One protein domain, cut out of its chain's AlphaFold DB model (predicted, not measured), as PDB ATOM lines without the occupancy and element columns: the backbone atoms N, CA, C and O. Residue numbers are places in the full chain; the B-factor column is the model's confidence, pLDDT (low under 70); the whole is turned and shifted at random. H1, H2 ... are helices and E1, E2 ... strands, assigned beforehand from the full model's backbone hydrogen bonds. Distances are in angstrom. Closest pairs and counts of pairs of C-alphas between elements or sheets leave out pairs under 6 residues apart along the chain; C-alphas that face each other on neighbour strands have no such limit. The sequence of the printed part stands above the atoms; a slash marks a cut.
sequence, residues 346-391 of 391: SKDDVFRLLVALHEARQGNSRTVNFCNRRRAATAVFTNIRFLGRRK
ATOM      1  N   SER A 346     244.329 233.894 238.771       87.12
ATOM      2  CA  SER A 346     243.061 233.363 239.281       87.12
ATOM      3  C   SER A 346     242.797 231.944 238.753       87.12
ATOM      4  O   SER A 346     243.370 231.519 237.745       87.12
ATOM      5  N   LYS A 347     241.893 231.196 239.404       87.12
ATOM      6  CA  LYS A 347     241.486 229.854 238.936       87.12
ATOM      7  C   LYS A 347     240.923 229.891 237.507       87.12
ATOM      8  O   LYS A 347     241.240 229.011 236.705       87.12
ATOM      9  N   ASP A 348     240.167 230.936 237.175       88.12
ATOM     10  CA  ASP A 348     239.582 231.127 235.845       88.12
ATOM     11  C   ASP A 348     240.644 231.430 234.781       88.12
ATOM     12  O   ASP A 348     240.558 230.925 233.659       88.12
ATOM     13  N   ASP A 349     241.684 232.198 235.120       87.75
ATOM     14  CA  ASP A 349     242.788 232.494 234.199       87.75
ATOM     15  C   ASP A 349     243.617 231.247 233.889       87.75
ATOM     16  O   ASP A 349     244.005 231.025 232.740       87.75
ATOM     17  N   VAL A 350     243.848 230.397 234.895       87.62
ATOM     18  CA  VAL A 350     244.513 229.100 234.709       87.62
ATOM     19  C   VAL A 350     243.674 228.192 233.811       87.62
ATOM     20  O   VAL A 350     244.212 227.592 232.882       87.62
ATOM     21  N   PHE A 351     242.356 228.125 234.024       86.94
ATOM     22  CA  PHE A 351     241.463 227.334 233.177       86.94
ATOM     23  C   PHE A 351     241.475 227.818 231.719       86.94
ATOM     24  O   PHE A 351     241.672 227.022 230.799       86.94
ATOM     25  N   ARG A 352     241.355 229.133 231.492       87.50
ATOM     26  CA  ARG A 352     241.425 229.741 230.151       87.50
ATOM     27  C   ARG A 352     242.763 229.477 229.465       87.50
ATOM     28  O   ARG A 352     242.784 229.187 228.270       87.50
ATOM     29  N   LEU A 353     243.869 229.547 230.209       88.88
ATOM     30  CA  LEU A 353     245.198 229.230 229.691       88.88
ATOM     31  C   LEU A 353     245.303 227.756 229.276       88.88
ATOM     32  O   LEU A 353     245.815 227.468 228.198       88.88
ATOM     33  N   LEU A 354     244.789 226.827 230.087       87.19
ATOM     34  CA  LEU A 354     244.814 225.392 229.785       87.19
ATOM     35  C   LEU A 354     243.979 225.041 228.547       87.19
ATOM     36  O   LEU A 354     244.447 224.286 227.694       87.19
ATOM     37  N   VAL A 355     242.784 225.622 228.411       88.19
ATOM     38  CA  VAL A 355     241.933 225.450 227.220       88.19
ATOM     39  C   VAL A 355     242.645 225.976 225.974       88.19
ATOM     40  O   VAL A 355     242.724 225.282 224.964       88.19
ATOM     41  N   ALA A 356     243.248 227.160 226.049       88.25
ATOM     42  CA  ALA A 356     243.950 227.737 224.910       88.25
ATOM     43  C   ALA A 356     245.250 227.000 224.554       88.25
ATOM     44  O   ALA A 356     245.608 226.926 223.382       88.25
ATOM     45  N   LEU A 357     245.961 226.432 225.533       86.12
ATOM     46  CA  LEU A 357     247.098 225.544 225.281       86.12
ATOM     47  C   LEU A 357     246.655 224.253 224.580       86.12
ATOM     48  O   LEU A 357     247.376 223.745 223.719       86.12
ATOM     49  N   HIS A 358     245.469 223.740 224.914       85.00
ATOM     50  CA  HIS A 358     244.874 222.598 224.226       85.00
ATOM     51  C   HIS A 358     244.513 222.936 222.770       85.00
ATOM     52  O   HIS A 358     244.916 222.204 221.867       85.00
ATOM     53  N   GLU A 359     243.845 224.069 222.531       85.69
ATOM     54  CA  GLU A 359     243.499 224.568 221.188       85.69
ATOM     55  C   GLU A 359     244.748 224.860 220.338       85.69
ATOM     56  O   GLU A 359     244.842 224.409 219.194       85.69
ATOM     57  N   ALA A 360     245.758 225.526 220.909       83.75
ATOM     58  CA  ALA A 360     247.018 225.828 220.227       83.75
ATOM     59  C   ALA A 360     247.758 224.558 219.800       83.75
ATOM     60  O   ALA A 360     248.395 224.525 218.747       83.75
ATOM     61  N   ARG A 361     247.638 223.479 220.583       79.19
ATOM     62  CA  ARG A 361     248.219 222.176 220.252       79.19
ATOM     63  C   ARG A 361     247.440 221.426 219.168       79.19
ATOM     64  O   ARG A 361     248.045 220.601 218.491       79.19
ATOM     65  N   GLN A 362     246.152 221.729 218.984       81.50
ATOM     66  CA  GLN A 362     245.341 221.284 217.841       81.50
ATOM     67  C   GLN A 362     245.541 222.162 216.588       81.50
ATOM     68  O   GLN A 362     244.908 221.924 215.565       81.50
ATOM     69  N   GLY A 363     246.429 223.162 216.651       78.75
ATOM     70  CA  GLY A 363     246.756 224.053 215.535       78.75
ATOM     71  C   GLY A 363     245.996 225.381 215.532       78.75
ATOM     72  O   GLY A 363     246.240 226.205 214.654       78.75
ATOM     73  N   ASN A 364     245.123 225.635 216.513       78.75
ATOM     74  CA  ASN A 364     244.388 226.894 216.628       78.75
ATOM     75  C   ASN A 364     245.059 227.830 217.649       78.75
ATOM     76  O   ASN A 364     244.854 227.716 218.858       78.75
ATOM     77  N   SER A 365     245.911 228.745 217.180       75.38
ATOM     78  CA  SER A 365     246.675 229.650 218.044       75.38
ATOM     79  C   SER A 365     245.818 230.812 218.567       75.38
ATOM     80  O   SER A 365     245.700 231.875 217.961       75.38
ATOM     81  N   ARG A 366     245.242 230.635 219.760       80.00
ATOM     82  CA  ARG A 366     244.452 231.675 220.430       80.00
ATOM     83  C   ARG A 366     245.309 232.573 221.331       80.00
ATOM     84  O   ARG A 366     246.260 232.131 221.983       80.00
ATOM     85  N   THR A 367     244.950 233.858 221.393       87.75
ATOM     86  CA  THR A 367     245.492 234.795 222.392       87.75
ATOM     87  C   THR A 367     244.644 234.746 223.661       87.75
ATOM     88  O   THR A 367     243.417 234.746 223.585       87.75
ATOM     89  N   VAL A 368     245.296 234.694 224.822       86.69
ATOM     90  CA  VAL A 368     244.662 234.606 226.144       86.69
ATOM     91  C   VAL A 368     245.050 235.823 226.963       86.69
ATOM     92  O   VAL A 368     246.197 236.273 226.921       86.69
ATOM     93  N   ASN A 369     244.093 236.347 227.723       87.19
ATOM     94  CA  ASN A 369     244.373 237.313 228.774       87.19
ATOM     95  C   ASN A 369     244.776 236.534 230.027       87.19
ATOM     96  O   ASN A 369     243.940 235.858 230.615       87.19
ATOM     97  N   PHE A 370     246.053 236.599 230.398       84.81
ATOM     98  CA  PHE A 370     246.598 235.940 231.583       84.81
ATOM     99  C   PHE A 370     247.270 236.998 232.456       84.81
ATOM    100  O   PHE A 370     248.141 237.727 231.975       84.81
ATOM    101  N   CYS A 371     246.825 237.130 233.710       82.75
ATOM    102  CA  CYS A 371     247.268 238.182 234.630       82.75
ATOM    103  C   CYS A 371     247.212 239.598 234.027       82.75
ATOM    104  O   CYS A 371     248.224 240.300 233.952       82.75
ATOM    105  N   ASN A 372     246.034 240.005 233.544       81.38
ATOM    106  CA  ASN A 372     245.777 241.321 232.936       81.38
ATOM    107  C   ASN A 372     246.629 241.652 231.697       81.38
ATOM    108  O   ASN A 372     246.717 242.809 231.290       81.38
ATOM    109  N   ARG A 373     247.255 240.651 231.063       80.38
ATOM    110  CA  ARG A 373     248.050 240.834 229.843       80.38
ATOM    111  C   ARG A 373     247.603 239.870 228.760       80.38
ATOM    112  O   ARG A 373     247.473 238.672 228.996       80.38
ATOM    113  N   ARG A 374     247.414 240.389 227.548       84.25
ATOM    114  CA  ARG A 374     247.075 239.580 226.375       84.25
ATOM    115  C   ARG A 374     248.346 239.006 225.756       84.25
ATOM    116  O   ARG A 374     249.213 239.764 225.325       84.25
ATOM    117  N   ARG A 375     248.473 237.679 225.718       83.88
ATOM    118  CA  ARG A 375     249.622 236.964 225.132       83.88
ATOM    119  C   ARG A 375     249.158 235.738 224.348       83.88
ATOM    120  O   ARG A 375     248.057 235.236 224.560       83.88
ATOM    121  N   ALA A 376     249.984 235.253 223.424       86.88
ATOM    122  CA  ALA A 376     249.757 233.949 222.804       86.88
ATOM    123  C   ALA A 376     249.919 232.843 223.858       86.88
ATOM    124  O   ALA A 376     250.842 232.918 224.670       86.88
ATOM    125  N   ALA A 377     249.060 231.817 223.833       84.19
ATOM    126  CA  ALA A 377     249.067 230.753 224.842       84.19
ATOM    127  C   ALA A 377     250.434 230.047 224.973       84.19
ATOM    128  O   ALA A 377     250.858 229.724 226.077       84.19
ATOM    129  N   THR A 378     251.166 229.879 223.867       81.56
ATOM    130  CA  THR A 378     252.502 229.255 223.832       81.56
ATOM    131  C   THR A 378     253.624 230.126 224.401       81.56
ATOM    132  O   THR A 378     254.675 229.600 224.751       81.56
ATOM    133  N   ALA A 379     253.427 231.444 224.492       81.88
ATOM    134  CA  ALA A 379     254.426 232.398 224.981       81.88
ATOM    135  C   ALA A 379     254.309 232.669 226.493       81.88
ATOM    136  O   ALA A 379     255.073 233.465 227.045       81.88
ATOM    137  N   VAL A 380     253.327 232.061 227.170       81.12
ATOM    138  CA  VAL A 380     253.154 232.191 228.618       81.12
ATOM    139  C   VAL A 380     254.050 231.169 229.317       81.12
ATOM    140  O   VAL A 380     253.792 229.968 229.279       81.12
ATOM    141  N   PHE A 381     255.102 231.653 229.975       74.31
ATOM    142  CA  PHE A 381     255.963 230.830 230.820       74.31
ATOM    143  C   PHE A 381     255.236 230.510 232.127       74.31
ATOM    144  O   PHE A 381     254.974 231.400 232.933       74.31
ATOM    145  N   THR A 382     254.887 229.241 232.326       74.31
ATOM    146  CA  THR A 382     254.292 228.752 233.575       74.31
ATOM    147  C   THR A 382     254.951 227.443 233.988       74.31
ATOM    148  O   THR A 382     255.434 226.688 233.146       74.31
ATOM    149  N   ASN A 383     254.912 227.136 235.284       71.50
ATOM    150  CA  ASN A 383     255.368 225.849 235.819       71.50
ATOM    151  C   ASN A 383     254.353 224.706 235.595       71.50
ATOM    152  O   ASN A 383     254.552 223.592 236.079       71.50
ATOM    153  N   ILE A 384     253.256 224.956 234.873       71.44
ATOM    154  CA  ILE A 384     252.174 223.992 234.667       71.44
ATOM    155  C   ILE A 384     252.515 223.113 233.459       71.44
ATOM    156  O   ILE A 384     252.509 223.561 232.313       71.44
ATOM    157  N   ARG A 385     252.799 221.829 233.703       61.41
ATOM    158  CA  ARG A 385     253.026 220.845 232.634       61.41
ATOM    159  C   ARG A 385     251.689 220.279 232.152       61.41
ATOM    160  O   ARG A 385     251.040 219.517 232.861       61.41
ATOM    161  N   PHE A 386     251.284 220.621 230.930       65.31
ATOM    162  CA  PHE A 386     250.073 220.070 230.314       65.31
ATOM    163  C   PHE A 386     250.297 218.625 229.824       65.31
ATOM    164  O   PHE A 386     250.912 218.390 228.779       65.31
ATOM    165  N   LEU A 387     249.773 217.644 230.564       59.59
ATOM    166  CA  LEU A 387     249.851 216.207 230.258       59.59
ATOM    167  C   LEU A 387     248.732 215.751 229.296       59.59
ATOM    168  O   LEU A 387     247.914 214.902 229.628       59.59
ATOM    169  N   GLY A 388     248.670 216.319 228.090       59.25
ATOM    170  CA  GLY A 388     247.763 215.836 227.034       59.25
ATOM    171  C   GLY A 388     248.471 214.922 226.025       59.25
ATOM    172  O   GLY A 388     249.556 215.278 225.552       59.25
ATOM    173  N   ARG A 389     247.868 213.780 225.652       58.88
ATOM    174  CA  ARG A 389     248.310 212.965 224.496       58.88
ATOM    175  C   ARG A 389     248.008 213.711 223.188       58.88
ATOM    176  O   ARG A 389     246.922 214.270 223.043       58.88
ATOM    177  N   ARG A 390     248.958 213.727 222.244       57.84
ATOM    178  CA  ARG A 390     248.682 214.130 220.852       57.84
ATOM    179  C   ARG A 390     247.780 213.057 220.227       57.84
ATOM    180  O   ARG A 390     248.063 211.877 220.424       57.84
ATOM    181  N   LYS A 391     246.697 213.474 219.570       55.09
ATOM    182  CA  LYS A 391     245.944 212.613 218.651       55.09
ATOM    183  C   LYS A 391     246.636 212.601 217.300       55.09
ATOM    184  O   LYS A 391     247.208 213.662 216.956       55.09
TER     185      LYS A 391
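What this domain is: This is residues 346 to 391 of the 391 residues of an uncharacterized protein of Abscondita terminalis (UniProt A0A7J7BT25). A single helix, H1, lies beside a small hairpin of two strands, E1 and E2, with E1 next to the helix; from the end of E2 a tail without named elements, residues 377 to 391, crosses over H1 and ends on the side of it away from the hairpin. The printed part has 46 residues, with one named helix and two named strands in the order H1, E1, E2; the class is mixed, helices and strands. The sheet's order is E1 - E2, antiparallel. The whole is compact, with a radius of gyration of the C-alphas of 10.1 A, and its outline is elongated, with spans of 32 by 18 by 17 A.

How they stand to each other: E1, residues 367 to 370, and E2, residues 373 to 376, form a hairpin, antiparallel with 141 degrees between their directions. N 368 and O 375, 2.8 A apart, and N 375 and O 368, 2.9 A apart, are within hydrogen-bond range. C-alphas 369 and 374 face each other at 4.3 A. The closest C-alphas of E1 and H1, residues 347 to 361, are those of Phe 370 and Asp 349, 5.8 A apart. H1 and E2 are apart. In H1 every O i to N i+4 pair is within hydrogen-bond range.

Where its parts are: E1 is 9.3 A long from first to last C-alpha, and E2 is 10.0 A long, ending with C-alpha 376 at (249.757, 233.949, 222.804). H1 is 21.3 A long and begins with C-alpha 347 at (241.486, 229.854, 238.936).

The domain as a whole: The C-alphas farthest apart, those of Asn 372 and Lys 391, the chain's last residue, are 32.1 A from each other. The printed part has no cut. The links from H1 to E1 and from E1 to E2 are tight. The mean pLDDT of the printed part is 79.6, and residues 385 to 391 are under 70.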